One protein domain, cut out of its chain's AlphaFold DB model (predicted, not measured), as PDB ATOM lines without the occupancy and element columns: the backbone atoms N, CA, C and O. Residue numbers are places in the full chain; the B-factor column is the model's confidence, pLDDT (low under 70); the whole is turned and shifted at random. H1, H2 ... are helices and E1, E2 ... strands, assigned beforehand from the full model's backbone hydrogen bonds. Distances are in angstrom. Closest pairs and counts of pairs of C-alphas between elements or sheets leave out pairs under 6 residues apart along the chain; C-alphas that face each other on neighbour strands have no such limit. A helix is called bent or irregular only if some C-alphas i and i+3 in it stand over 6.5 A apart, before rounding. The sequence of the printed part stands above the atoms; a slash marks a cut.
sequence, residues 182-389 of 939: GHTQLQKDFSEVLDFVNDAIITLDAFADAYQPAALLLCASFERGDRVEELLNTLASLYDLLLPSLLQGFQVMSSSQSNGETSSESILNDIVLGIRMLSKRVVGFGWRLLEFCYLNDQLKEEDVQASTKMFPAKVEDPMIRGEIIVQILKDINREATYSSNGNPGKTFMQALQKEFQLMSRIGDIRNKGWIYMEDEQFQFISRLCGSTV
ATOM      1  N   GLY A 182      59.111-101.509  34.404       67.50
ATOM      2  CA  GLY A 182      59.761-101.255  35.702       67.50
ATOM      3  C   GLY A 182      60.258 -99.821  35.934       67.50
ATOM      4  O   GLY A 182      60.394 -99.397  37.084       67.50
ATOM      5  N   HIS A 183      60.519 -99.051  34.869       75.94
ATOM      6  CA  HIS A 183      61.293 -97.802  34.954       75.94
ATOM      7  C   HIS A 183      60.695 -96.751  35.908       75.94
ATOM      8  O   HIS A 183      61.434 -96.065  36.604       75.94
ATOM      9  N   THR A 184      59.366 -96.634  35.994       75.94
ATOM     10  CA  THR A 184      58.701 -95.630  36.851       75.94
ATOM     11  C   THR A 184      58.676 -95.988  38.338       75.94
ATOM     12  O   THR A 184      58.299 -95.145  39.158       75.94
ATOM     13  N   GLN A 185      59.051 -97.214  38.716       81.94
ATOM     14  CA  GLN A 185      59.354 -97.546  40.108       81.94
ATOM     15  C   GLN A 185      60.837 -97.317  40.388       81.94
ATOM     16  O   GLN A 185      61.155 -96.528  41.270       81.94
ATOM     17  N   LEU A 186      61.718 -97.853  39.539       83.75
ATOM     18  CA  LEU A 186      63.167 -97.727  39.696       83.75
ATOM     19  C   LEU A 186      63.652 -96.262  39.711       83.75
ATOM     20  O   LEU A 186      64.524 -95.897  40.492       83.75
ATOM     21  N   GLN A 187      63.016 -95.381  38.930       83.69
ATOM     22  CA  GLN A 187      63.251 -93.934  38.971       83.69
ATOM     23  C   GLN A 187      62.906 -93.303  40.332       83.69
ATOM     24  O   GLN A 187      63.557 -92.339  40.736       83.69
ATOM     25  N   LYS A 188      61.902 -93.821  41.056       83.69
ATOM     26  CA  LYS A 188      61.595 -93.381  42.428       83.69
ATOM     27  C   LYS A 188      62.606 -93.948  43.407       83.69
ATOM     28  O   LYS A 188      63.100 -93.187  44.221       83.69
ATOM     29  N   ASP A 189      62.940 -95.230  43.286       86.19
ATOM     30  CA  ASP A 189      63.879 -95.909  44.182       86.19
ATOM     31  C   ASP A 189      65.251 -95.206  44.138       86.19
ATOM     32  O   ASP A 189      65.781 -94.805  45.171       86.19
ATOM     33  N   PHE A 190      65.761 -94.903  42.937       88.88
ATOM     34  CA  PHE A 190      66.974 -94.096  42.743       88.88
ATOM     35  C   PHE A 190      66.839 -92.653  43.259       88.88
ATOM     36  O   PHE A 190      67.816 -92.078  43.734       88.88
ATOM     37  N   SER A 191      65.647 -92.048  43.186       86.69
ATOM     38  CA  SER A 191      65.411 -90.713  43.760       86.69
ATOM     39  C   SER A 191      65.437 -90.756  45.291       86.69
ATOM     40  O   SER A 191      66.073 -89.912  45.908       86.69
ATOM     41  N   GLU A 192      64.797 -91.755  45.910       87.44
ATOM     42  CA  GLU A 192      64.800 -91.955  47.363       87.44
ATOM     43  C   GLU A 192      66.214 -92.267  47.889       87.44
ATOM     44  O   GLU A 192      66.570 -91.761  48.951       87.44
ATOM     45  N   VAL A 193      67.062 -92.968  47.118       90.00
ATOM     46  CA  VAL A 193      68.502 -93.120  47.416       90.00
ATOM     47  C   VAL A 193      69.252 -91.784  47.325       90.00
ATOM     48  O   VAL A 193      69.986 -91.446  48.253       90.00
ATOM     49  N   LEU A 194      69.056 -90.984  46.265       89.75
ATOM     50  CA  LEU A 194      69.684 -89.654  46.160       89.75
ATOM     51  C   LEU A 194      69.290 -88.733  47.323       89.75
ATOM     52  O   LEU A 194      70.148 -88.040  47.868       89.75
ATOM     53  N   ASP A 195      68.014 -88.730  47.711       87.81
ATOM     54  CA  ASP A 195      67.517 -87.933  48.833       87.81
ATOM     55  C   ASP A 195      68.088 -88.425  50.176       87.81
ATOM     56  O   ASP A 195      68.546 -87.604  50.972       87.81
ATOM     57  N   PHE A 196      68.125 -89.745  50.410       89.81
ATOM     58  CA  PHE A 196      68.691 -90.360  51.620       89.81
ATOM     59  C   PHE A 196      70.171 -90.003  51.802       89.81
ATOM     60  O   PHE A 196      70.572 -89.521  52.863       89.81
ATOM     61  N   VAL A 197      70.973 -90.189  50.751       91.62
ATOM     62  CA  VAL A 197      72.412 -89.892  50.769       91.62
ATOM     63  C   VAL A 197      72.656 -88.391  50.943       91.62
ATOM     64  O   VAL A 197      73.541 -87.998  51.701       91.62
ATOM     65  N   ASN A 198      71.855 -87.540  50.297       92.69
ATOM     66  CA  ASN A 198      71.963 -86.089  50.420       92.69
ATOM     67  C   ASN A 198      71.616 -85.574  51.827       92.69
ATOM     68  O   ASN A 198      72.349 -84.744  52.359       92.69
ATOM     69  N   ASP A 199      70.528 -86.058  52.430       91.50
ATOM     70  CA  ASP A 199      70.130 -85.684  53.794       91.50
ATOM     71  C   ASP A 199      71.170 -86.141  54.825       91.50
ATOM     72  O   ASP A 199      71.604 -85.348  55.664       91.50
ATOM     73  N   ALA A 200      71.649 -87.386  54.715       91.69
ATOM     74  CA  ALA A 200      72.674 -87.918  55.605       91.69
ATOM     75  C   ALA A 200      73.995 -87.138  55.507       91.69
ATOM     76  O   ALA A 200      74.520 -86.700  56.530       91.69
ATOM     77  N   ILE A 201      74.510 -86.902  54.295       93.50
ATOM     78  CA  ILE A 201      75.800 -86.224  54.103       93.50
ATOM     79  C   ILE A 201      75.778 -84.796  54.630       93.50
ATOM     80  O   ILE A 201      76.694 -84.416  55.349       93.50
ATOM     81  N   ILE A 202      74.737 -84.015  54.342       93.31
ATOM     82  CA  ILE A 202      74.673 -82.624  54.818       93.31
ATOM     83  C   ILE A 202      74.448 -82.571  56.333       93.31
ATOM     84  O   ILE A 202      74.919 -81.648  56.990       93.31
ATOM     85  N   THR A 203      73.778 -83.575  56.904       93.69
ATOM     86  CA  THR A 203      73.593 -83.681  58.355       93.69
ATOM     87  C   THR A 203      74.892 -84.007  59.087       93.69
ATOM     88  O   THR A 203      75.188 -83.368  60.096       93.69
ATOM     89  N   LEU A 204      75.703 -84.933  58.567       94.00
ATOM     90  CA  LEU A 204      77.032 -85.216  59.121       94.00
ATOM     91  C   LEU A 204      78.008 -84.050  58.880       94.00
ATOM     92  O   LEU A 204      78.758 -83.696  59.786       94.00
ATOM     93  N   ASP A 205      77.950 -83.407  57.709       94.94
ATOM     94  CA  ASP A 205      78.784 -82.253  57.354       94.94
ATOM     95  C   ASP A 205      78.514 -81.042  58.256       94.94
ATOM     96  O   ASP A 205      79.435 -80.493  58.858       94.94
ATOM     97  N   ALA A 206      77.242 -80.666  58.427       94.94
ATOM     98  CA  ALA A 206      76.847 -79.561  59.297       94.94
ATOM     99  C   ALA A 206      77.151 -79.839  60.780       94.94
ATOM    100  O   ALA A 206      77.376 -78.902  61.545       94.94
ATOM    101  N   PHE A 207      77.161 -81.106  61.201       94.88
ATOM    102  CA  PHE A 207      77.538 -81.493  62.562       94.88
ATOM    103  C   PHE A 207      79.054 -81.451  62.783       94.88
ATOM    104  O   PHE A 207      79.494 -80.934  63.808       94.88
ATOM    105  N   ALA A 208      79.852 -81.894  61.807       93.19
ATOM    106  CA  ALA A 208      81.302 -81.705  61.820       93.19
ATOM    107  C   ALA A 208      81.684 -80.213  61.814       93.19
ATOM    108  O   ALA A 208      82.617 -79.821  62.508       93.19
ATOM    109  N   ASP A 209      80.946 -79.377  61.075       93.62
ATOM    110  CA  ASP A 209      81.127 -77.920  61.034       93.62
ATOM    111  C   ASP A 209      80.772 -77.245  62.371       93.62
ATOM    112  O   ASP A 209      81.525 -76.412  62.873       93.62
ATOM    113  N   ALA A 210      79.650 -77.637  62.986       94.31
ATOM    114  CA  ALA A 210      79.212 -77.094  64.270       94.31
ATOM    115  C   ALA A 210      80.071 -77.572  65.457       94.31
ATOM    116  O   ALA A 210      80.245 -76.824  66.420       94.31
ATOM    117  N   TYR A 211      80.613 -78.791  65.413       91.88
ATOM    118  CA  TYR A 211      81.456 -79.349  66.471       91.88
ATOM    119  C   TYR A 211      82.645 -80.112  65.873       91.88
ATOM    120  O   TYR A 211      82.594 -81.323  65.666       91.88
ATOM    121  N   GLN A 212      83.745 -79.388  65.626       89.00
ATOM    122  CA  GLN A 212      84.947 -79.909  64.960       89.00
ATOM    123  C   GLN A 212      85.447 -81.278  65.484       89.00
ATOM    124  O   GLN A 212      85.778 -82.116  64.641       89.00
ATOM    125  N   PRO A 213      85.480 -81.582  66.802       85.69
ATOM    126  CA  PRO A 213      85.943 -82.889  67.281       85.69
ATOM    127  C   PRO A 213      85.078 -84.077  66.822       85.69
ATOM    128  O   PRO A 213      85.551 -85.212  66.831       85.69
ATOM    129  N   ALA A 214      83.840 -83.857  66.351       87.94
ATOM    130  CA  ALA A 214      83.052 -84.916  65.715       87.94
ATOM    131  C   ALA A 214      83.690 -85.437  64.421       87.94
ATOM    132  O   ALA A 214      83.513 -86.612  64.109       87.94
ATOM    133  N   ALA A 215      84.467 -84.626  63.690       88.44
ATOM    134  CA  ALA A 215      85.159 -85.079  62.482       88.44
ATOM    135  C   ALA A 215      86.080 -86.285  62.763       88.44
ATOM    136  O   ALA A 215      86.174 -87.187  61.936       88.44
ATOM    137  N   LEU A 216      86.664 -86.364  63.967       82.19
ATOM    138  CA  LEU A 216      87.475 -87.500  64.419       82.19
ATOM    139  C   LEU A 216      86.660 -88.796  64.500       82.19
ATOM    140  O   LEU A 216      87.111 -89.850  64.064       82.19
ATOM    141  N   LEU A 217      85.452 -88.698  65.059       84.44
ATOM    142  CA  LEU A 217      84.524 -89.816  65.247       84.44
ATOM    143  C   LEU A 217      83.905 -90.255  63.914       84.44
ATOM    144  O   LEU A 217      83.600 -91.430  63.732       84.44
ATOM    145  N   LEU A 218      83.754 -89.318  62.973       88.31
ATOM    146  CA  LEU A 218      83.299 -89.578  61.609       88.31
ATOM    147  C   LEU A 218      84.399 -90.176  60.711       88.31
ATOM    148  O   LEU A 218      84.087 -90.892  59.763       88.31
ATOM    149  N   CYS A 219      85.674 -89.927  61.020       85.88
ATOM    150  CA  CYS A 219      86.834 -90.544  60.369       85.88
ATOM    151  C   CYS A 219      87.328 -91.834  61.051       85.88
ATOM    152  O   CYS A 219      88.374 -92.354  60.664       85.88
ATOM    153  N   ALA A 220      86.615 -92.354  62.053       80.69
ATOM    154  CA  ALA A 220      86.955 -93.628  62.676       80.69
ATOM    155  C   ALA A 220      86.810 -94.797  61.680       80.69
ATOM    156  O   ALA A 220      85.896 -94.817  60.853       80.69
ATOM    157  N   SER A 221      87.715 -95.769  61.786       78.31
ATOM    158  CA  SER A 221      87.691 -97.015  61.017       78.31
ATOM    159  C   SER A 221      86.805 -98.054  61.712       78.31
ATOM    160  O   SER A 221      86.915 -98.234  62.927       78.31
ATOM    161  N   PHE A 222      85.966 -98.766  60.957       72.62
ATOM    162  CA  PHE A 222      85.055 -99.789  61.484       72.62
ATOM    163  C   PHE A 222      85.282-101.144  60.806       72.62
ATOM    164  O   PHE A 222      85.467-101.216  59.594       72.62
ATOM    165  N   GLU A 223      85.248-102.225  61.582       68.50
ATOM    166  CA  GLU A 223      85.391-103.596  61.079       68.50
ATOM    167  C   GLU A 223      84.031-104.152  60.635       68.50
ATOM    168  O   GLU A 223      83.084-104.216  61.420       68.50
ATOM    169  N   ARG A 224      83.936-104.573  59.371       61.81
ATOM    170  CA  ARG A 224      82.737-105.157  58.763       61.81
ATOM    171  C   ARG A 224      83.101-106.476  58.080       61.81
ATOM    172  O   ARG A 224      83.314-106.552  56.870       61.81
ATOM    173  N   GLY A 225      83.206-107.530  58.889       68.31
ATOM    174  CA  GLY A 225      83.747-108.814  58.442       68.31
ATOM    175  C   GLY A 225      85.223-108.672  58.063       68.31
ATOM    176  O   GLY A 225      86.016-108.196  58.863       68.31
ATOM    177  N   ASP A 226      85.571-109.042  56.831       55.38
ATOM    178  CA  ASP A 226      86.939-108.988  56.282       55.38
ATOM    179  C   ASP A 226      87.323-107.603  55.701       55.38
ATOM    180  O   ASP A 226      88.319-107.450  54.995       55.38
ATOM    181  N   ARG A 227      86.513-106.558  55.935       65.00
ATOM    182  CA  ARG A 227      86.771-105.203  55.422       65.00
ATOM    183  C   ARG A 227      86.773-104.158  56.527       65.00
ATOM    184  O   ARG A 227      85.911-104.157  57.400       65.00
ATOM    185  N   VAL A 228      87.717-103.228  56.423       73.94
ATOM    186  CA  VAL A 228      87.732-101.986  57.201       73.94
ATOM    187  C   VAL A 228      87.005-100.912  56.392       73.94
ATOM    188  O   VAL A 228      87.455-100.549  55.304       73.94
ATOM    189  N   GLU A 229      85.881-100.416  56.905       77.69
ATOM    190  CA  GLU A 229      85.107 -99.329  56.299       77.69
ATOM    191  C   GLU A 229      85.400 -97.988  56.984       77.69
ATOM    192  O   GLU A 229      85.539 -97.893  58.205       77.69
ATOM    193  N   GLU A 230      85.500 -96.933  56.174       85.69
ATOM    194  CA  GLU A 230      85.821 -95.566  56.592       85.69
ATOM    195  C   GLU A 230      85.001 -94.585  55.753       85.69
ATOM    196  O   GLU A 230      84.937 -94.710  54.527       85.69
ATOM    197  N   LEU A 231      84.414 -93.570  56.393       90.44
ATOM    198  CA  LEU A 231      83.513 -92.621  55.729       90.44
ATOM    199  C   LEU A 231      84.175 -91.877  54.555       90.44
ATOM    200  O   LEU A 231      83.528 -91.615  53.547       90.44
ATOM    201  N   LEU A 232      85.473 -91.573  54.637       90.75
ATOM    202  CA  LEU A 232      86.206 -90.935  53.533       90.75
ATOM    203  C   LEU A 232      86.266 -91.816  52.273       90.75
ATOM    204  O   LEU A 232      86.148 -91.300  51.161       90.75
ATOM    205  N   ASN A 233      86.378 -93.136  52.438       88.81
ATOM    206  CA  ASN A 233      86.432 -94.082  51.324       88.81
ATOM    207  C   ASN A 233      85.032 -94.293  50.717       88.81
ATOM    208  O   ASN A 233      84.897 -94.410  49.498       88.81
ATOM    209  N   THR A 234      83.967 -94.246  51.528       90.12
ATOM    210  CA  THR A 234      82.586 -94.329  51.015       90.12
ATOM    211  C   THR A 234      82.123 -93.030  50.351       90.12
ATOM    212  O   THR A 234      81.402 -93.092  49.356       90.12
ATOM    213  N   LEU A 235      82.610 -91.859  50.787       92.94
ATOM    214  CA  LEU A 235      82.441 -90.589  50.063       92.94
ATOM    215  C   LEU A 235      83.134 -90.611  48.688       92.94
ATOM    216  O   LEU A 235      82.563 -90.112  47.715       92.94
ATOM    217  N   ALA A 236      84.316 -91.227  48.586       91.31
ATOM    218  CA  ALA A 236      84.992 -91.437  47.307       91.31
ATOM    219  C   ALA A 236      84.199 -92.392  46.395       91.31
ATOM    220  O   ALA A 236      83.881 -92.025  45.267       91.31
ATOM    221  N   SER A 237      83.786 -93.563  46.898       89.25
ATOM    222  CA  SER A 237      82.975 -94.541  46.145       89.25
ATOM    223  C   SER A 237      81.615 -93.977  45.699       89.25
ATOM    224  O   SER A 237      81.181 -94.181  44.563       89.25
ATOM    225  N   LEU A 238      80.972 -93.155  46.534       91.31
ATOM    226  CA  LEU A 238      79.783 -92.392  46.157       91.31
ATOM    227  C   LEU A 238      80.043 -91.473  44.954       91.31
ATOM    228  O   LEU A 238      79.255 -91.459  44.007       91.31
ATOM    229  N   TYR A 239      81.118 -90.686  44.998       92.12
ATOM    230  CA  TYR A 239      81.424 -89.694  43.971       92.12
ATOM    231  C   TYR A 239      81.913 -90.333  42.660       92.12
ATOM    232  O   TYR A 239      81.471 -89.920  41.587       92.12
ATOM    233  N   ASP A 240      82.788 -91.340  42.747       89.25
ATOM    234  CA  ASP A 240      83.456 -91.969  41.600       89.25
ATOM    235  C   ASP A 240      82.612 -93.067  40.928       89.25
ATOM    236  O   ASP A 240      82.714 -93.240  39.712       89.25
ATOM    237  N   LEU A 241      81.766 -93.786  41.683       86.88
ATOM    238  CA  LEU A 241      80.906 -94.860  41.163       86.88
ATOM    239  C   LEU A 241      79.419 -94.488  41.200       86.88
ATOM    240  O   LEU A 241      78.787 -94.361  40.150       86.88
ATOM    241  N   LEU A 242      78.836 -94.304  42.390       89.75
ATOM    242  CA  LEU A 242      77.373 -94.299  42.528       89.75
ATOM    243  C   LEU A 242      76.698 -93.091  41.851       89.75
ATOM    244  O   LEU A 242      75.684 -93.268  41.177       89.75
ATOM    245  N   LEU A 243      77.244 -91.873  41.964       91.25
ATOM    246  CA  LEU A 243      76.660 -90.689  41.314       91.25
ATOM    247  C   LEU A 243      76.701 -90.761  39.767       91.25
ATOM    248  O   LEU A 243      75.661 -90.501  39.150       91.25
ATOM    249  N   PRO A 244      77.820 -91.143  39.110       88.75
ATOM    250  CA  PRO A 244      77.841 -91.433  37.672       88.75
ATOM    251  C   PRO A 244      76.875 -92.549  37.251       88.75
ATOM    252  O   PRO A 244      76.148 -92.389  36.269       88.75
ATOM    253  N   SER A 245      76.826 -93.649  38.004       87.50
ATOM    254  CA  SER A 245      75.978 -94.806  37.702       87.50
ATOM    255  C   SER A 245      74.481 -94.485  37.814       87.50
ATOM    256  O   SER A 245      73.711 -94.815  36.908       87.50
ATOM    257  N   LEU A 246      74.057 -93.746  38.846       88.88
ATOM    258  CA  LEU A 246      72.681 -93.243  38.961       88.88
ATOM    259  C   LEU A 246      72.330 -92.294  37.806       88.88
ATOM    260  O   LEU A 246      71.266 -92.436  37.200       88.88
ATOM    261  N   LEU A 247      73.228 -91.366  37.448       88.94
ATOM    262  CA  LEU A 247      73.039 -90.451  36.316       88.94
ATOM    263  C   LEU A 247      72.814 -91.209  34.995       88.94
ATOM    264  O   LEU A 247      71.887 -90.874  34.253       88.94
ATOM    265  N   GLN A 248      73.608 -92.248  34.726       85.56
ATOM    266  CA  GLN A 248      73.421 -93.128  33.569       85.56
ATOM    267  C   GLN A 248      72.050 -93.825  33.612       85.56
ATOM    268  O   GLN A 248      71.337 -93.836  32.608       85.56
ATOM    269  N   GLY A 249      71.634 -94.333  34.776       85.88
ATOM    270  CA  GLY A 249      70.311 -94.932  34.973       85.88
ATOM    271  C   GLY A 249      69.157 -93.997  34.617       85.88
ATOM    272  O   GLY A 249      68.263 -94.376  33.860       85.88
ATOM    273  N   PHE A 250      69.186 -92.757  35.111       87.12
ATOM    274  CA  PHE A 250      68.164 -91.758  34.788       87.12
ATOM    275  C   PHE A 250      68.135 -91.398  33.294       87.12
ATOM    276  O   PHE A 250      67.051 -91.237  32.733       87.12
ATOM    277  N   GLN A 251      69.292 -91.333  32.627       85.56
ATOM    278  CA  GLN A 251      69.381 -91.096  31.179       85.56
ATOM    279  C   GLN A 251      68.808 -92.263  30.356       85.56
ATOM    280  O   GLN A 251      68.036 -92.035  29.425       85.56
ATOM    281  N   VAL A 252      69.108 -93.513  30.725       83.62
ATOM    282  CA  VAL A 252      68.525 -94.702  30.079       83.62
ATOM    283  C   VAL A 252      67.006 -94.719  30.262       83.62
ATOM    284  O   VAL A 252      66.271 -94.779  29.276       83.62
ATOM    285  N   MET A 253      66.519 -94.574  31.500       82.75
ATOM    286  CA  MET A 253      65.081 -94.574  31.807       82.75
ATOM    287  C   MET A 253      64.312 -93.427  31.131       82.75
ATOM    288  O   MET A 253      63.147 -93.610  30.787       82.75
ATOM    289  N   SER A 254      64.956 -92.278  30.910       77.94
ATOM    290  CA  SER A 254      64.430 -91.164  30.111       77.94
ATOM    291  C   SER A 254      64.244 -91.530  28.641       77.94
ATOM    292  O   SER A 254      63.176 -91.293  28.078       77.94
ATOM    293  N   SER A 255      65.273 -92.116  28.019       69.62
ATOM    294  CA  SER A 255      65.273 -92.404  26.581       69.62
ATOM    295  C   SER A 255      64.112 -93.326  26.174       69.62
ATOM    296  O   SER A 255      63.463 -93.090  25.152       69.62
ATOM    297  N   SER A 256      63.756 -94.277  27.049       62.03
ATOM    298  CA  SER A 256      62.601 -95.176  26.919       62.03
ATOM    299  C   SER A 256      61.226 -94.503  27.084       62.03
ATOM    300  O   SER A 256      60.212 -95.123  26.776       62.03
ATOM    301  N   GLN A 257      61.159 -93.265  27.590       60.53
ATOM    302  CA  GLN A 257      59.916 -92.522  27.869       60.53
ATOM    303  C   GLN A 257      59.621 -91.409  26.842       60.53
ATOM    304  O   GLN A 257      58.652 -90.670  27.003       60.53
ATOM    305  N   SER A 258      60.419 -91.283  25.776       51.06
ATOM    306  CA  SER A 258      60.461 -90.128  24.854       51.06
ATOM    307  C   SER A 258      59.246 -89.919  23.919       51.06
ATOM    308  O   SER A 258      59.348 -89.251  22.890       51.06
ATOM    309  N   ASN A 259      58.054 -90.391  24.294       48.12
ATOM    310  CA  ASN A 259      56.788 -90.148  23.587       48.12
ATOM    311  C   ASN A 259      56.183 -88.758  23.904       48.12
ATOM    312  O   ASN A 259      55.015 -88.637  24.265       48.12
ATOM    313  N   GLY A 260      56.975 -87.694  23.738       50.88
ATOM    314  CA  GLY A 260      56.483 -86.313  23.605       50.88
ATOM    315  C   GLY A 260      56.096 -85.546  24.879       50.88
ATOM    316  O   GLY A 260      55.652 -84.404  24.767       50.88
ATOM    317  N   GLU A 261      56.265 -86.104  26.081       54.59
ATOM    318  CA  GLU A 261      55.962 -85.389  27.333       54.59
ATOM    319  C   GLU A 261      57.129 -84.508  27.817       54.59
ATOM    320  O   GLU A 261      58.105 -84.996  28.392       54.59
ATOM    321  N   THR A 262      56.990 -83.185  27.675       54.19
ATOM    322  CA  THR A 262      57.958 -82.168  28.149       54.19
ATOM    323  C   THR A 262      58.196 -82.183  29.665       54.19
ATOM    324  O   THR A 262      59.235 -81.726  30.137       54.19
ATOM    325  N   SER A 263      57.271 -82.760  30.437       59.41
ATOM    326  CA  SER A 263      57.410 -83.046  31.871       59.41
ATOM    327  C   SER A 263      58.558 -84.007  32.196       59.41
ATOM    328  O   SER A 263      59.108 -83.940  33.296       59.41
ATOM    329  N   SER A 264      58.937 -84.897  31.272       61.81
ATOM    330  CA  SER A 264      60.044 -85.838  31.485       61.81
ATOM    331  C   SER A 264      61.398 -85.117  31.506       61.81
ATOM    332  O   SER A 264      62.167 -85.272  32.456       61.81
ATOM    333  N   GLU A 265      61.651 -84.248  30.523       67.31
ATOM    334  CA  GLU A 265      62.886 -83.466  30.397       67.31
ATOM    335  C   GLU A 265      63.120 -82.534  31.591       67.31
ATOM    336  O   GLU A 265      64.249 -82.440  32.080       67.31
ATOM    337  N   SER A 266      62.081 -81.879  32.123       75.69
ATOM    338  CA  SER A 266      62.236 -81.024  33.309       75.69
ATOM    339  C   SER A 266      62.671 -81.821  34.543       75.69
ATOM    340  O   SER A 266      63.630 -81.435  35.207       75.69
ATOM    341  N   ILE A 267      62.052 -82.984  34.793       79.38
ATOM    342  CA  ILE A 267      62.393 -83.852  35.937       79.38
ATOM    343  C   ILE A 267      63.850 -84.324  35.853       79.38
ATOM    344  O   ILE A 267      64.533 -84.438  36.868       79.38
ATOM    345  N   LEU A 268      64.349 -84.591  34.647       83.62
ATOM    346  CA  LEU A 268      65.730 -85.025  34.440       83.62
ATOM    347  C   LEU A 268      66.722 -83.889  34.656       83.62
ATOM    348  O   LEU A 268      67.768 -84.116  35.252       83.62
ATOM    349  N   ASN A 269      66.391 -82.669  34.233       86.56
ATOM    350  CA  ASN A 269      67.207 -81.494  34.534       86.56
ATOM    351  C   ASN A 269      67.272 -81.228  36.050       86.56
ATOM    352  O   ASN A 269      68.359 -80.956  36.562       86.56
ATOM    353  N   ASP A 270      66.163 -81.406  36.779       86.31
ATOM    354  CA  ASP A 270      66.126 -81.326  38.247       86.31
ATOM    355  C   ASP A 270      67.007 -82.399  38.917       86.31
ATOM    356  O   ASP A 270      67.730 -82.102  39.869       86.31
ATOM    357  N   ILE A 271      66.995 -83.635  38.402       88.12
ATOM    358  CA  ILE A 271      67.825 -84.745  38.903       88.12
ATOM    359  C   ILE A 271      69.308 -84.534  38.562       88.12
ATOM    360  O   ILE A 271      70.166 -84.715  39.421       88.12
ATOM    361  N   VAL A 272      69.639 -84.094  37.343       90.12
ATOM    362  CA  VAL A 272      71.014 -83.751  36.926       90.12
ATOM    363  C   VAL A 272      71.571 -82.601  37.767       90.12
ATOM    364  O   VAL A 272      72.747 -82.615  38.140       90.12
ATOM    365  N   LEU A 273      70.735 -81.611  38.094       89.88
ATOM    366  CA  LEU A 273      71.079 -80.542  39.024       89.88
ATOM    367  C   LEU A 273      71.268 -81.087  40.447       89.88
ATOM    368  O   LEU A 273      72.274 -80.768  41.076       89.88
ATOM    369  N   GLY A 274      70.373 -81.957  40.921       89.56
ATOM    370  CA  GLY A 274      70.469 -82.609  42.229       89.56
ATOM    371  C   GLY A 274      71.743 -83.442  42.403       89.56
ATOM    372  O   GLY A 274      72.468 -83.249  43.375       89.56
ATOM    373  N   ILE A 275      72.091 -84.278  41.420       91.81
ATOM    374  CA  ILE A 275      73.343 -85.055  41.391       91.81
ATOM    375  C   ILE A 275      74.562 -84.121  41.395       91.81
ATOM    376  O   ILE A 275      75.528 -84.382  42.107       91.81
ATOM    377  N   ARG A 276      74.523 -82.995  40.669       91.62
ATOM    378  CA  ARG A 276      75.603 -81.989  40.675       91.62
ATOM    379  C   ARG A 276      75.724 -81.255  42.017       91.62
ATOM    380  O   ARG A 276      76.836 -80.941  42.439       91.62
ATOM    381  N   MET A 277      74.606 -80.980  42.687       91.69
ATOM    382  CA  MET A 277      74.585 -80.394  44.031       91.69
ATOM    383  C   MET A 277      75.147 -81.378  45.061       91.69
ATOM    384  O   MET A 277      76.013 -80.996  45.845       91.69
ATOM    385  N   LEU A 278      74.715 -82.642  45.019       93.38
ATOM    386  CA  LEU A 278      75.218 -83.705  45.888       93.38
ATOM    387  C   LEU A 278      76.714 -83.954  45.655       93.38
ATOM    388  O   LEU A 278      77.479 -83.924  46.607       93.38
ATOM    389  N   SER A 279      77.154 -84.062  44.401       94.12
ATOM    390  CA  SER A 279      78.568 -84.154  44.006       94.12
ATOM    391  C   SER A 279      79.434 -83.063  44.661       94.12
ATOM    392  O   SER A 279      80.461 -83.373  45.259       94.12
ATOM    393  N   LYS A 280      78.987 -81.798  44.661       93.75
ATOM    394  CA  LYS A 280      79.680 -80.711  45.380       93.75
ATOM    395  C   LYS A 280      79.659 -80.859  46.902       93.75
ATOM    396  O   LYS A 280      80.664 -80.582  47.547       93.75
ATOM    397  N   ARG A 281      78.532 -81.287  47.477       94.31
ATOM    398  CA  ARG A 281      78.372 -81.506  48.928       94.31
ATOM    399  C   ARG A 281      79.289 -82.627  49.431       94.31
ATOM    400  O   ARG A 281      79.934 -82.458  50.456       94.31
ATOM    401  N   VAL A 282      79.425 -83.709  48.662       95.38
ATOM    402  CA  VAL A 282      80.343 -84.833  48.924       95.38
ATOM    403  C   VAL A 282      81.802 -84.367  48.976       95.38
ATOM    404  O   VAL A 282      82.510 -84.684  49.926       95.38
ATOM    405  N   VAL A 283      82.246 -83.565  47.999       95.38
ATOM    406  CA  VAL A 283      83.623 -83.031  47.960       95.38
ATOM    407  C   VAL A 283      83.862 -82.006  49.069       95.38
ATOM    408  O   VAL A 283      84.931 -82.016  49.670       95.38
ATOM    409  N   GLY A 284      82.876 -81.162  49.391       95.75
ATOM    410  CA  GLY A 284      82.960 -80.220  50.510       95.75
ATOM    411  C   GLY A 284      83.071 -80.910  51.875       95.75
ATOM    412  O   GLY A 284      83.926 -80.537  52.675       95.75
ATOM    413  N   PHE A 285      82.274 -81.954  52.116       96.06
ATOM    414  CA  PHE A 285      82.345 -82.750  53.345       96.06
ATOM    415  C   PHE A 285      83.652 -83.543  53.436       96.06
ATOM    416  O   PHE A 285      84.327 -83.513  54.464       96.06
ATOM    417  N   GLY A 286      84.070 -84.174  52.334       95.25
ATOM    418  CA  GLY A 286      85.371 -84.831  52.231       95.25
ATOM    419  C   GLY A 286      86.537 -83.885  52.522       95.25
ATOM    420  O   GLY A 286      87.438 -84.239  53.277       95.25
ATOM    421  N   TRP A 287      86.490 -82.656  51.994       95.44
ATOM    422  CA  TRP A 287      87.460 -81.620  52.337       95.44
ATOM    423  C   TRP A 287      87.405 -81.251  53.818       95.44
ATOM    424  O   TRP A 287      88.451 -81.234  54.451       95.44
ATOM    425  N   ARG A 288      86.222 -80.988  54.391       93.88
ATOM    426  CA  ARG A 288      86.079 -80.612  55.809       93.88
ATOM    427  C   ARG A 288      86.652 -81.679  56.742       93.88
ATOM    428  O   ARG A 288      87.377 -81.340  57.673       93.88
ATOM    429  N   LEU A 289      86.389 -82.958  56.463       92.81
ATOM    430  CA  LEU A 289      86.998 -84.079  57.182       92.81
ATOM    431  C   LEU A 289      88.527 -84.094  57.008       92.81
ATOM    432  O   LEU A 289      89.247 -84.148  58.000       92.81
ATOM    433  N   LEU A 290      89.048 -83.984  55.779       92.19
ATOM    434  CA  LEU A 290      90.498 -83.941  55.535       92.19
ATOM    435  C   LEU A 290      91.182 -82.733  56.198       92.19
ATOM    436  O   LEU A 290      92.260 -82.881  56.774       92.19
ATOM    437  N   GLU A 291      90.563 -81.554  56.155       90.88
ATOM    438  CA  GLU A 291      91.066 -80.328  56.767       90.88
ATOM    439  C   GLU A 291      91.088 -80.446  58.286       90.88
ATOM    440  O   GLU A 291      92.152 -80.296  58.879       90.88
ATOM    441  N   PHE A 292      89.957 -80.771  58.917       88.06
ATOM    442  CA  PHE A 292      89.871 -80.850  60.374       88.06
ATOM    443  C   PHE A 292      90.708 -81.991  60.958       88.06
ATOM    444  O   PHE A 292      91.257 -81.814  62.048       88.06
ATOM    445  N   CYS A 293      90.836 -83.118  60.247       85.31
ATOM    446  CA  CYS A 293      91.508 -84.306  60.767       85.31
ATOM    447  C   CYS A 293      92.995 -84.421  60.390       85.31
ATOM    448  O   CYS A 293      93.819 -84.790  61.223       85.31
ATOM    449  N   TYR A 294      93.368 -84.137  59.141       85.69
ATOM    450  CA  TYR A 294      94.678 -84.551  58.618       85.69
ATOM    451  C   TYR A 294      95.534 -83.392  58.098       85.69
ATOM    452  O   TYR A 294      96.756 -83.512  58.060       85.69
ATOM    453  N   LEU A 295      94.924 -82.255  57.744       87.50
ATOM    454  CA  LEU A 295      95.625 -81.095  57.178       87.50
ATOM    455  C   LEU A 295      95.635 -79.862  58.097       87.50
ATOM    456  O   LEU A 295      96.235 -78.848  57.730       87.50
ATOM    457  N   ASN A 296      95.004 -79.919  59.272       83.06
ATOM    458  CA  ASN A 296      95.048 -78.872  60.294       83.06
ATOM    459  C   ASN A 296      96.445 -78.804  60.948       83.06
ATOM    460  O   ASN A 296      97.016 -79.825  61.325       83.06
ATOM    461  N   ASP A 297      96.981 -77.590  61.087       73.25
ATOM    462  CA  ASP A 297      98.271 -77.280  61.719       73.25
ATOM    463  C   ASP A 297      98.130 -76.686  63.136       73.25
ATOM    464  O   ASP A 297      99.101 -76.192  63.706       73.25
ATOM    465  N   GLN A 298      96.920 -76.722  63.706       66.75
ATOM    466  CA  GLN A 298      96.602 -76.259  65.058       66.75
ATOM    467  C   GLN A 298      96.252 -77.436  65.976       66.75
ATOM    468  O   GLN A 298      95.277 -78.149  65.731       66.75
ATOM    469  N   LEU A 299      97.004 -77.589  67.068       55.34
ATOM    470  CA  LEU A 299      96.655 -78.478  68.179       55.34
ATOM    471  C   LEU A 299      95.405 -77.953  68.901       55.34
ATOM    472  O   LEU A 299      95.344 -76.773  69.248       55.34
ATOM    473  N   LYS A 300      94.436 -78.833  69.176       57.25
ATOM    474  CA  LYS A 300      93.317 -78.577  70.093       57.25
ATOM    475  C   LYS A 300      93.308 -79.659  71.171       57.25
ATOM    476  O   LYS A 300      93.426 -80.840  70.871       57.25
ATOM    477  N   GLU A 301      93.203 -79.252  72.433       46.75
ATOM    478  CA  GLU A 301      93.380 -80.157  73.583       46.75
ATOM    479  C   GLU A 301      92.149 -81.046  73.866       46.75
ATOM    480  O   GLU A 301      92.226 -81.968  74.674       46.75
ATOM    481  N   GLU A 302      91.021 -80.804  73.189       49.81
ATOM    482  CA  GLU A 302      89.727 -81.469  73.431       49.81
ATOM    483  C   GLU A 302      89.517 -82.776  72.637       49.81
ATOM    484  O   GLU A 302      88.452 -83.387  72.728       49.81
ATOM    485  N   ASP A 303      90.517 -83.243  71.879       46.88
ATOM    486  CA  ASP A 303      90.424 -84.415  70.994       46.88
ATOM    487  C   ASP A 303      90.409 -85.764  71.765       46.88
ATOM    488  O   ASP A 303      91.263 -86.638  71.572       46.88
ATOM    489  N   VAL A 304      89.447 -85.976  72.661       45.78
ATOM    490  CA  VAL A 304      89.374 -87.156  73.539       45.78
ATOM    491  C   VAL A 304      88.915 -88.415  72.780       45.78
ATOM    492  O   VAL A 304      87.802 -88.482  72.281       45.78
ATOM    493  N   GLN A 305      89.791 -89.430  72.764       51.88
ATOM    494  CA  GLN A 305      89.529 -90.863  72.507       51.88
ATOM    495  C   GLN A 305      88.705 -91.259  71.254       51.88
ATOM    496  O   GLN A 305      87.488 -91.390  71.290       51.88
ATOM    497  N   ALA A 306      89.423 -91.627  70.186       41.34
ATOM    498  CA  ALA A 306      88.951 -92.466  69.074       41.34
ATOM    499  C   ALA A 306      90.113 -93.373  68.599       41.34
ATOM    500  O   ALA A 306      91.264 -93.111  68.959       41.34
ATOM    501  N   SER A 307      89.824 -94.454  67.864       41.81
ATOM    502  CA  SER A 307      90.692 -95.647  67.797       41.81
ATOM    503  C   SER A 307      91.462 -95.870  66.477       41.81
ATOM    504  O   SER A 307      91.136 -95.331  65.425       41.81
ATOM    505  N   THR A 308      92.451 -96.766  66.570       46.69
ATOM    506  CA  THR A 308      93.061 -97.598  65.511       46.69
ATOM    507  C   THR A 308      93.909 -96.907  64.431       46.69
ATOM    508  O   THR A 308      95.036 -97.351  64.219       46.69
ATOM    509  N   LYS A 309      93.471 -95.811  63.795       47.97
ATOM    510  CA  LYS A 309      94.353 -94.975  62.947       47.97
ATOM    511  C   LYS A 309      94.837 -93.766  63.751       47.97
ATOM    512  O   LYS A 309      94.046 -92.940  64.202       47.97
ATOM    513  N   MET A 310      96.151 -93.671  63.965       53.69
ATOM    514  CA  MET A 310      96.731 -92.629  64.815       53.69
ATOM    515  C   MET A 310      96.576 -91.242  64.169       53.69
ATOM    516  O   MET A 310      96.821 -91.057  62.981       53.69
ATOM    517  N   PHE A 311      96.127 -90.263  64.951       64.06
ATOM    518  CA  PHE A 311      95.736 -88.945  64.449       64.06
ATOM    519  C   PHE A 311      96.942 -88.001  64.309       64.06
ATOM    520  O   PHE A 311      97.617 -87.799  65.321       64.06
ATOM    521  N   PRO A 312      97.206 -87.354  63.152       59.06
ATOM    522  CA  PRO A 312      98.440 -86.594  62.952       59.06
ATOM    523  C   PRO A 312      98.736 -85.545  64.029       59.06
ATOM    524  O   PRO A 312      99.864 -85.474  64.504       59.06
ATOM    525  N   ALA A 313      97.744 -84.780  64.495       59.72
ATOM    526  CA  ALA A 313      98.000 -83.772  65.528       59.72
ATOM    527  C   ALA A 313      98.381 -84.376  66.900       59.72
ATOM    528  O   ALA A 313      99.071 -83.722  67.675       59.72
ATOM    529  N   LYS A 314      97.989 -85.627  67.191       62.84
ATOM    530  CA  LYS A 314      98.367 -86.358  68.421       62.84
ATOM    531  C   LYS A 314      99.722 -87.060  68.313       62.84
ATOM    532  O   LYS A 314     100.286 -87.455  69.327       62.84
ATOM    533  N   VAL A 315     100.234 -87.234  67.097       70.50
ATOM    534  CA  VAL A 315     101.587 -87.730  66.837       70.50
ATOM    535  C   VAL A 315     102.569 -86.581  67.052       70.50
ATOM    536  O   VAL A 315     102.355 -85.499  66.515       70.50
ATOM    537  N   GLU A 316     103.648 -86.790  67.807       73.00
ATOM    538  CA  GLU A 316     104.706 -85.776  67.966       73.00
ATOM    539  C   GLU A 316     105.631 -85.700  66.735       73.00
ATOM    540  O   GLU A 316     106.079 -84.614  66.371       73.00
ATOM    541  N   ASP A 317     105.880 -86.836  66.072       83.69
ATOM    542  CA  ASP A 317     106.801 -86.990  64.939       83.69
ATOM    543  C   ASP A 317     106.200 -86.549  63.577       83.69
ATOM    544  O   ASP A 317     105.244 -87.170  63.093       83.69
ATOM    545  N   PRO A 318     106.778 -85.537  62.895       86.12
ATOM    546  CA  PRO A 318     106.373 -85.128  61.551       86.12
ATOM    547  C   PRO A 318     106.455 -86.222  60.473       86.12
ATOM    548  O   PRO A 318     105.681 -86.145  59.518       86.12
ATOM    549  N   MET A 319     107.346 -87.216  60.591       87.38
ATOM    550  CA  MET A 319     107.468 -88.327  59.629       87.38
ATOM    551  C   MET A 319     106.185 -89.157  59.603       87.38
ATOM    552  O   MET A 319     105.506 -89.238  58.581       87.38
ATOM    553  N   ILE A 320     105.798 -89.685  60.766       85.81
ATOM    554  CA  ILE A 320     104.611 -90.531  60.928       85.81
ATOM    555  C   ILE A 320     103.341 -89.765  60.509       85.81
ATOM    556  O   ILE A 320     102.460 -90.329  59.861       85.81
ATOM    557  N   ARG A 321     103.254 -88.452  60.784       86.38
ATOM    558  CA  ARG A 321     102.163 -87.593  60.271       86.38
ATOM    559  C   ARG A 321     102.083 -87.576  58.743       86.38
ATOM    560  O   ARG A 321     100.983 -87.618  58.195       86.38
ATOM    561  N   GLY A 322     103.230 -87.495  58.069       89.00
ATOM    562  CA  GLY A 322     103.321 -87.568  56.615       89.00
ATOM    563  C   GLY A 322     102.847 -88.913  56.082       89.00
ATOM    564  O   GLY A 322     102.002 -88.946  55.191       89.00
ATOM    565  N   GLU A 323     103.312 -90.015  56.675       88.94
ATOM    566  CA  GLU A 323     102.902 -91.375  56.303       88.94
ATOM    567  C   GLU A 323     101.391 -91.599  56.455       88.94
ATOM    568  O   GLU A 323     100.764 -92.145  55.546       88.94
ATOM    569  N   ILE A 324     100.780 -91.110  57.542       87.94
ATOM    570  CA  ILE A 324      99.324 -91.166  57.753       87.94
ATOM    571  C   ILE A 324      98.575 -90.459  56.609       87.94
ATOM    572  O   ILE A 324      97.635 -91.022  56.047       87.94
ATOM    573  N   ILE A 325      99.008 -89.253  56.217       90.12
ATOM    574  CA  ILE A 325      98.405 -88.504  55.099       90.12
ATOM    575  C   ILE A 325      98.612 -89.244  53.769       90.12
ATOM    576  O   ILE A 325      97.668 -89.376  52.990       90.12
ATOM    577  N   VAL A 326      99.818 -89.765  53.514       90.81
ATOM    578  CA  VAL A 326     100.126 -90.564  52.318       90.81
ATOM    579  C   VAL A 326      99.216 -91.790  52.240       90.81
ATOM    580  O   VAL A 326      98.702 -92.089  51.164       90.81
ATOM    581  N   GLN A 327      98.995 -92.494  53.354       89.12
ATOM    582  CA  GLN A 327      98.167 -93.696  53.368       89.12
ATOM    583  C   GLN A 327      96.682 -93.378  53.170       89.12
ATOM    584  O   GLN A 327      96.040 -94.016  52.343       89.12
ATOM    585  N   ILE A 328      96.141 -92.355  53.833       88.62
ATOM    586  CA  ILE A 328      94.725 -91.978  53.680       88.62
ATOM    587  C   ILE A 328      94.423 -91.514  52.249       88.62
ATOM    588  O   ILE A 328      93.408 -91.899  51.675       88.62
ATOM    589  N   LEU A 329      95.319 -90.743  51.626       90.31
ATOM    590  CA  LEU A 329      95.142 -90.304  50.237       90.31
ATOM    591  C   LEU A 329      95.353 -91.442  49.214       90.31
ATOM    592  O   LEU A 329      94.848 -91.346  48.095       90.31
ATOM    593  N   LYS A 330      96.038 -92.537  49.589       88.25
ATOM    594  CA  LYS A 330      96.046 -93.804  48.830       88.25
ATOM    595  C   LYS A 330      94.733 -94.572  49.006       88.25
ATOM    596  O   LYS A 330      94.155 -94.975  48.000       88.25
ATOM    597  N   ASP A 331      94.264 -94.743  50.245       85.88
ATOM    598  CA  ASP A 331      93.027 -95.462  50.584       85.88
ATOM    599  C   ASP A 331      91.822 -94.847  49.848       85.88
ATOM    600  O   ASP A 331      91.111 -95.550  49.131       85.88
ATOM    601  N   ILE A 332      91.683 -93.516  49.897       87.50
ATOM    602  CA  ILE A 332      90.641 -92.746  49.193       87.50
ATOM    603  C   ILE A 332      90.683 -92.964  47.671       87.50
ATOM    604  O   ILE A 332      89.642 -93.021  47.018       87.50
ATOM    605  N   ASN A 333      91.874 -93.098  47.077       83.25
ATOM    606  CA  ASN A 333      92.034 -93.290  45.632       83.25
ATOM    607  C   ASN A 333      91.917 -94.771  45.201       83.25
ATOM    608  O   ASN A 333      91.943 -95.060  44.004       83.25
ATOM    609  N   ARG A 334      91.783 -95.723  46.136       74.81
ATOM    610  CA  ARG A 334      91.709 -97.164  45.832       74.81
ATOM    611  C   ARG A 334      90.490 -97.529  44.981       74.81
ATOM    612  O   ARG A 334      90.589 -98.406  44.124       74.81
ATOM    613  N   GLU A 335      89.373 -96.829  45.167       59.66
ATOM    614  CA  GLU A 335      88.152 -97.071  44.392       59.66
ATOM    615  C   GLU A 335      88.277 -96.571  42.942       59.66
ATOM    616  O   GLU A 335      87.887 -97.261  42.000       59.66
ATOM    617  N   ALA A 336      88.918 -95.413  42.743       57.44
ATOM    618  CA  ALA A 336      89.133 -94.815  41.424       57.44
ATOM    619  C   ALA A 336      89.886 -95.750  40.457       57.44
ATOM    620  O   ALA A 336      89.654 -95.710  39.249       57.44
ATOM    621  N   THR A 337      90.755 -96.627  40.976       51.78
ATOM    622  CA  THR A 337      91.480 -97.633  40.181       51.78
ATOM    623  C   THR A 337      90.601 -98.736  39.579       51.78
ATOM    624  O   THR A 337      91.036 -99.376  38.623       51.78
ATOM    625  N   TYR A 338      89.370 -98.945  40.064       49.53
ATOM    626  CA  TYR A 338      88.422 -99.895  39.462       49.53
ATOM    627  C   TYR A 338      87.536 -99.257  38.373       49.53
ATOM    628  O   TYR A 338      86.984 -99.973  37.532       49.53
ATOM    629  N   SER A 339      87.459 -97.922  38.306       51.50
ATOM    630  CA  SER A 339      86.697 -97.155  37.303       51.50
ATOM    631  C   SER A 339      87.385 -97.102  35.928       51.50
ATOM    632  O   SER A 339      87.658 -96.037  35.376       51.50
ATOM    633  N   SER A 340      87.635 -98.276  35.341       43.06
ATOM    634  CA  SER A 340      88.373 -98.463  34.077       43.06
ATOM    635  C   SER A 340      87.735 -97.773  32.851       43.06
ATOM    636  O   SER A 340      88.411 -97.512  31.857       43.06
ATOM    637  N   ASN A 341      86.445 -97.415  32.911       45.16
ATOM    638  CA  ASN A 341      85.717 -96.789  31.804       45.16
ATOM    639  C   ASN A 341      85.226 -95.362  32.110       45.16
ATOM    640  O   ASN A 341      84.130 -95.156  32.626       45.16
ATOM    641  N   GLY A 342      85.969 -94.369  31.608       42.91
ATOM    642  CA  GLY A 342      85.330 -93.213  30.970       42.91
ATOM    643  C   GLY A 342      85.184 -91.909  31.763       42.91
ATOM    644  O   GLY A 342      84.075 -91.382  31.825       42.91
ATOM    645  N   ASN A 343      86.285 -91.318  32.250       47.75
ATOM    646  CA  ASN A 343      86.691 -89.912  31.985       47.75
ATOM    647  C   ASN A 343      87.875 -89.494  32.897       47.75
ATOM    648  O   ASN A 343      87.649 -89.266  34.088       47.75
ATOM    649  N   PRO A 344      89.104 -89.286  32.382       45.25
ATOM    650  CA  PRO A 344      90.146 -88.612  33.159       45.25
ATOM    651  C   PRO A 344      89.735 -87.152  33.433       45.25
ATOM    652  O   PRO A 344      89.320 -86.442  32.516       45.25
ATOM    653  N   GLY A 345      89.824 -86.701  34.689       51.62
ATOM    654  CA  GLY A 345      89.357 -85.375  35.126       51.62
ATOM    655  C   GLY A 345      88.035 -85.369  35.909       51.62
ATOM    656  O   GLY A 345      87.408 -84.312  36.019       51.62
ATOM    657  N   LYS A 346      87.583 -86.525  36.423       70.12
ATOM    658  CA  LYS A 346      86.336 -86.669  37.197       70.12
ATOM    659  C   LYS A 346      86.460 -87.447  38.517       70.12
ATOM    660  O   LYS A 346      85.417 -87.764  39.069       70.12
ATOM    661  N   THR A 347      87.655 -87.739  39.040       87.38
ATOM    662  CA  THR A 347      87.746 -88.431  40.346       87.38
ATOM    663  C   THR A 347      87.503 -87.490  41.532       87.38
ATOM    664  O   THR A 347      87.711 -86.276  41.433       87.38
ATOM    665  N   PHE A 348      87.117 -88.047  42.678       90.94
ATOM    666  CA  PHE A 348      86.952 -87.346  43.954       90.94
ATOM    667  C   PHE A 348      88.231 -86.596  44.371       90.94
ATOM    668  O   PHE A 348      88.184 -85.405  44.686       90.94
ATOM    669  N   MET A 349      89.398 -87.242  44.251       90.12
ATOM    670  CA  MET A 349      90.715 -86.626  44.490       90.12
ATOM    671  C   MET A 349      90.997 -85.432  43.562       90.12
ATOM    672  O   MET A 349      91.487 -84.392  44.004       90.12
ATOM    673  N   GLN A 350      90.633 -85.539  42.281       89.00
ATOM    674  CA  GLN A 350      90.764 -84.441  41.315       89.00
ATOM    675  C   GLN A 350      89.795 -83.289  41.624       89.00
ATOM    676  O   GLN A 350      90.132 -82.123  41.406       89.00
ATOM    677  N   ALA A 351      88.614 -83.583  42.173       90.69
ATOM    678  CA  ALA A 351      87.659 -82.574  42.617       90.69
ATOM    679  C   ALA A 351      88.144 -81.827  43.873       90.69
ATOM    680  O   ALA A 351      88.116 -80.596  43.882       90.69
ATOM    681  N   LEU A 352      88.676 -82.538  44.876       92.62
ATOM    682  CA  LEU A 352      89.314 -81.944  46.061       92.62
ATOM    683  C   LEU A 352      90.467 -81.006  45.668       92.62
ATOM    684  O   LEU A 352      90.507 -79.851  46.096       92.62
ATOM    685  N   GLN A 353      91.366 -81.457  44.787       92.19
ATOM    686  CA  GLN A 353      92.454 -80.621  44.275       92.19
ATOM    687  C   GLN A 353      91.942 -79.382  43.522       92.19
ATOM    688  O   GLN A 353      92.514 -78.299  43.651       92.19
ATOM    689  N   LYS A 354      90.867 -79.519  42.738       91.25
ATOM    690  CA  LYS A 354      90.311 -78.432  41.923       91.25
ATOM    691  C   LYS A 354      89.552 -77.381  42.736       91.25
ATOM    692  O   LYS A 354      89.658 -76.199  42.411       91.25
ATOM    693  N   GLU A 355      88.758 -77.788  43.726       91.00
ATOM    694  CA  GLU A 355      87.904 -76.861  44.485       91.00
ATOM    695  C   GLU A 355      88.606 -76.300  45.733       91.00
ATOM    696  O   GLU A 355      88.368 -75.142  46.072       91.00
ATOM    697  N   PHE A 356      89.527 -77.055  46.353       92.81
ATOM    698  CA  PHE A 356      90.171 -76.693  47.627       92.81
ATOM    699  C   PHE A 356      91.708 -76.601  47.587       92.81
ATOM    700  O   PHE A 356      92.323 -76.244  48.587       92.81
ATOM    701  N   GLN A 357      92.349 -76.864  46.440       92.50
ATOM    702  CA  GLN A 357      93.812 -76.771  46.273       92.50
ATOM    703  C   GLN A 357      94.599 -77.667  47.252       92.50
ATOM    704  O   GLN A 357      95.628 -77.259  47.793       92.50
ATOM    705  N   LEU A 358      94.128 -78.905  47.450       92.38
ATOM    706  CA  LEU A 358      94.699 -79.936  48.330       92.38
ATOM    707  C   LEU A 358      96.241 -79.982  48.342       92.38
ATOM    708  O   LEU A 358      96.849 -79.907  49.408       92.38
ATOM    709  N   MET A 359      96.888 -80.024  47.172       92.56
ATOM    710  CA  MET A 359      98.354 -80.052  47.060       92.56
ATOM    711  C   MET A 359      99.037 -78.782  47.587       92.56
ATOM    712  O   MET A 359     100.152 -78.869  48.098       92.56
ATOM    713  N   SER A 360      98.383 -77.617  47.508       91.62
ATOM    714  CA  SER A 360      98.891 -76.384  48.121       91.62
ATOM    715  C   SER A 360      98.831 -76.479  49.640       91.62
ATOM    716  O   SER A 360      99.831 -76.203  50.292       91.62
ATOM    717  N   ARG A 361      97.712 -76.952  50.211       92.81
ATOM    718  CA  ARG A 361      97.582 -77.121  51.669       92.81
ATOM    719  C   ARG A 361      98.586 -78.139  52.219       92.81
ATOM    720  O   ARG A 361      99.187 -77.872  53.257       92.81
ATOM    721  N   ILE A 362      98.806 -79.259  51.521       92.62
ATOM    722  CA  ILE A 362      99.852 -80.244  51.860       92.62
ATOM    723  C   ILE A 362     101.244 -79.593  51.770       92.62
ATOM    724  O   ILE A 362     102.064 -79.762  52.670       92.62
ATOM    725  N   GLY A 363     101.496 -78.797  50.724       91.81
ATOM    726  CA  GLY A 363     102.721 -78.011  50.581       91.81
ATOM    727  C   GLY A 363     102.943 -77.031  51.737       91.81
ATOM    728  O   GLY A 363     104.037 -76.979  52.286       91.81
ATOM    729  N   ASP A 364     101.909 -76.308  52.172       92.00
ATOM    730  CA  ASP A 364     101.988 -75.345  53.275       92.00
ATOM    731  C   ASP A 364     102.342 -76.014  54.610       92.00
ATOM    732  O   ASP A 364     103.193 -75.509  55.344       92.00
ATOM    733  N   ILE A 365     101.730 -77.160  54.936       91.38
ATOM    734  CA  ILE A 365     102.039 -77.888  56.180       91.38
ATOM    735  C   ILE A 365     103.405 -78.594  56.124       91.38
ATOM    736  O   ILE A 365     104.104 -78.630  57.137       91.38
ATOM    737  N   ARG A 366     103.844 -79.053  54.941       92.19
ATOM    738  CA  ARG A 366     105.215 -79.543  54.699       92.19
ATOM    739  C   ARG A 366     106.245 -78.423  54.888       92.19
ATOM    740  O   ARG A 366     107.200 -78.583  55.640       92.19
ATOM    741  N   ASN A 367     106.013 -77.253  54.290       91.44
ATOM    742  CA  ASN A 367     106.896 -76.082  54.381       91.44
ATOM    743  C   ASN A 367     106.996 -75.506  55.806       91.44
ATOM    744  O   ASN A 367     108.017 -74.922  56.164       91.44
ATOM    745  N   LYS A 368     105.957 -75.682  56.633       89.38
ATOM    746  CA  LYS A 368     105.970 -75.355  58.071       89.38
ATOM    747  C   LYS A 368     106.735 -76.372  58.931       89.38
ATOM    748  O   LYS A 368     106.923 -76.115  60.116       89.38
ATOM    749  N   GLY A 369     107.122 -77.527  58.381       86.50
ATOM    750  CA  GLY A 369     107.661 -78.652  59.150       86.50
ATOM    751  C   GLY A 369     106.625 -79.343  60.046       86.50
ATOM    752  O   GLY A 369     107.000 -80.075  60.957       86.50
ATOM    753  N   TRP A 370     105.324 -79.114  59.817       87.62
ATOM    754  CA  TRP A 370     104.253 -79.789  60.561       87.62
ATOM    755  C   TRP A 370     104.177 -81.278  60.205       87.62
ATOM    756  O   TRP A 370     103.863 -82.101  61.065       87.62
ATOM    757  N   ILE A 371     104.513 -81.607  58.955       91.50
ATOM    758  CA  ILE A 371     104.728 -82.967  58.457       91.50
ATOM    759  C   ILE A 371     106.072 -83.028  57.724       91.50
ATOM    760  O   ILE A 371     106.484 -82.046  57.103       91.50
ATOM    761  N   TYR A 372     106.720 -84.187  57.748       90.62
ATOM    762  CA  TYR A 372     107.792 -84.533  56.823       90.62
ATOM    763  C   TYR A 372     107.204 -85.416  55.720       90.62
ATOM    764  O   TYR A 372     106.379 -86.284  55.980       90.62
ATOM    765  N   MET A 373     107.595 -85.158  54.478       91.44
ATOM    766  CA  MET A 373     107.178 -85.923  53.305       91.44
ATOM    767  C   MET A 373     108.271 -85.771  52.253       91.44
ATOM    768  O   MET A 373     108.756 -84.657  52.026       91.44
ATOM    769  N   GLU A 374     108.665 -86.865  51.618       90.50
ATOM    770  CA  GLU A 374     109.714 -86.854  50.595       90.50
ATOM    771  C   GLU A 374     109.181 -86.319  49.259       90.50
ATOM    772  O   GLU A 374     107.978 -86.375  48.989       90.50
ATOM    773  N   ASP A 375     110.054 -85.788  48.398       91.00
ATOM    774  CA  ASP A 375     109.610 -85.221  47.117       91.00
ATOM    775  C   ASP A 375     108.987 -86.275  46.193       91.00
ATOM    776  O   ASP A 375     108.052 -85.959  45.459       91.00
ATOM    777  N   GLU A 376     109.410 -87.540  46.281       91.12
ATOM    778  CA  GLU A 376     108.778 -88.653  45.560       91.12
ATOM    779  C   GLU A 376     107.350 -88.928  46.054       91.12
ATOM    780  O   GLU A 376     106.431 -89.079  45.246       91.12
ATOM    781  N   GLN A 377     107.132 -88.916  47.374       91.94
ATOM    782  CA  GLN A 377     105.809 -89.073  47.990       91.94
ATOM    783  C   GLN A 377     104.883 -87.902  47.619       91.94
ATOM    784  O   GLN A 377     103.722 -88.105  47.257       91.94
ATOM    785  N   PHE A 378     105.407 -86.672  47.640       91.56
ATOM    786  CA  PHE A 378     104.669 -85.468  47.259       91.56
ATOM    787  C   PHE A 378     104.314 -85.464  45.760       91.56
ATOM    788  O   PHE A 378     103.172 -85.173  45.393       91.56
ATOM    789  N   GLN A 379     105.245 -85.862  44.883       89.94
ATOM    790  CA  GLN A 379     104.980 -86.058  43.452       89.94
ATOM    791  C   GLN A 379     103.966 -87.179  43.194       89.94
ATOM    792  O   GLN A 379     103.110 -87.038  42.321       89.94
ATOM    793  N   PHE A 380     104.022 -88.279  43.949       90.06
ATOM    794  CA  PHE A 380     103.052 -89.370  43.858       90.06
ATOM    795  C   PHE A 380     101.627 -88.877  44.158       90.06
ATOM    796  O   PHE A 380     100.738 -89.069  43.327       90.06
ATOM    797  N   ILE A 381     101.409 -88.151  45.263       90.19
ATOM    798  CA  ILE A 381     100.088 -87.571  45.573       90.19
ATOM    799  C   ILE A 381      99.687 -86.531  44.508       90.19
ATOM    800  O   ILE A 381      98.541 -86.527  44.060       90.19
ATOM    801  N   SER A 382     100.625 -85.713  44.009       88.94
ATOM    802  CA  SER A 382     100.368 -84.771  42.905       88.94
ATOM    803  C   SER A 382      99.836 -85.471  41.645       88.94
ATOM    804  O   SER A 382      98.905 -84.972  41.005       88.94
ATOM    805  N   ARG A 383     100.384 -86.649  41.310       85.69
ATOM    806  CA  ARG A 383      99.924 -87.496  40.198       85.69
ATOM    807  C   ARG A 383      98.518 -88.061  40.461       85.69
ATOM    808  O   ARG A 383      97.679 -87.966  39.566       85.69
ATOM    809  N   LEU A 384      98.216 -88.556  41.672       85.31
ATOM    810  CA  LEU A 384      96.858 -89.008  42.050       85.31
ATOM    811  C   LEU A 384      95.814 -87.885  41.909       85.31
ATOM    812  O   LEU A 384      94.747 -88.073  41.324       85.31
ATOM    813  N   CYS A 385      96.162 -86.677  42.356       84.25
ATOM    814  CA  CYS A 385      95.349 -85.465  42.237       84.25
ATOM    815  C   CYS A 385      95.139 -84.977  40.784       84.25
ATOM    816  O   CYS A 385      94.515 -83.937  40.574       84.25
ATOM    817  N   GLY A 386      95.670 -85.681  39.774       74.94
ATOM    818  CA  GLY A 386      95.583 -85.312  38.357       74.94
ATOM    819  C   GLY A 386      96.391 -84.065  37.985       74.94
ATOM    820  O   GLY A 386      96.175 -83.490  36.916       74.94
ATOM    821  N   SER A 387      97.312 -83.623  38.848       64.25
ATOM    822  CA  SER A 387      98.144 -82.451  38.594       64.25
ATOM    823  C   SER A 387      99.309 -82.820  37.676       64.25
ATOM    824  O   SER A 387     100.376 -83.252  38.113       64.25
ATOM    825  N   THR A 388      99.097 -82.620  36.375       44.56
ATOM    826  CA  THR A 388     100.170 -82.567  35.376       44.56
ATOM    827  C   THR A 388     100.953 -81.269  35.557       44.56
ATOM    828  O   THR A 388     100.682 -80.255  34.914       44.56
ATOM    829  N   VAL A 389     101.911 -81.285  36.489       39.47
ATOM    830  CA  VAL A 389     102.832 -80.166  36.721       39.47
ATOM    831  C   VAL A 389     103.562 -79.849  35.416       39.47
ATOM    832  O   VAL A 389     104.300 -80.675  34.882       39.47
TER     833      VAL A 389
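This is residues 182 to 389 of the 939 residues of the protein "CUE domain-containing protein" of Hordeum vulgare subsp. vulgare (UniProt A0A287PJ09). Three long helical parts, H1, H4 and the bent helix H3, make an elongated slab, H1 and H4 running the same way and H3 running back; at the later end of H4 the shorter H5, H7 and H8 lengthen the body, with H6 across H4. Residues 223 to 228, in the small hairpin of E1 and E2, stick out from the side, and residues 258 to 263, around the turn into H4, stick out at one end. The printed part has 208 residues, with named elements in the order H1 H2 E1 E2 H3 H4 H5 H6 H7 H8; it is mostly helix, and its two-stranded sheet, E1 - E2, is antiparallel. It is compact, with a radius of gyration of the C-alphas of 19.2 A, and spans 65 by 38 by 33 A.

H1, residues 182 to 210, begins at C-alpha 182 (59.761, -101.255, 35.702) and is 42.2 A long. H2 is residues 214 to 218, E1 222 to 224 and E2 227 to 229. H3, residues 231 to 255, was assigned as one helix by its hydrogen bonds but is bent: C-alphas 240 and 243 are 6.9 A apart. Its arms are H3a, residues 231 to 240, 14.1 A, and H3b, residues 243 to 255, 18.7 A. H4, residues 262 to 295, is 47.6 A long and ends at C-alpha 295 (95.625, -81.095, 57.178); it is only just irregular, with C-alphas 292 and 295 6.6 A apart. H5 is residues 318 to 333, 22.9 A, H6 348 to 356, H7 358 to 367 and H8 375 to 384, ending at C-alpha 384 (96.858, -89.008, 42.050).

H4 is the hub, touching five other helices, in a bundle, helices packed together, of H1, H3a, H3b, H4, H5, H7 and H8. H1 touches H4 at a shallow tilt of 31 degrees, the same way; the closest C-alphas, of Asp 205 and Phe 285, are 5.4 A apart. H3b and H4 form a helical hairpin at 2 degrees, closest at the C-alphas of Leu 243 and Ile 275, 6.5 A. H6 touches H4 about perpendicular, at 78 degrees, closest at the C-alphas of Val 283 and Leu 352, 6.1 A. H2 touches H4, closest at the C-alphas of Ala 215 and Leu 289, 5.7 A. H4 and H7 only just touch, with 3 pairs of C-alphas within 8 A, closest at Leu 295 and Ile 362, 6.8 A. H5 touches H3a, closest at the C-alphas of Ile 332 and Asn 233, 4.9 A, and H8, closest at those of Val 326 and Gln 377, 7.3 A. In the hairpin of E1 and E2, N 222 and O 229 are 2.9 A apart, within hydrogen-bond range. Every O i to N i+4 pair is within that range in H2, H3a, H3b, H6, H7 and H8; H1 has 24 of 25, H4 29 of 30 and H5 11 of 12.

The C-alphas farthest apart, of Gly 260 and Glu 316, are 65.5 A apart. The printed part has no cut. The links H4 to H5 and H5 to H6 are long, with 22 and 14 residues. The mean pLDDT of the printed part is 80.4; 48 residues are under 70, among them 255 to 265, 298 to 314 and 335 to 345.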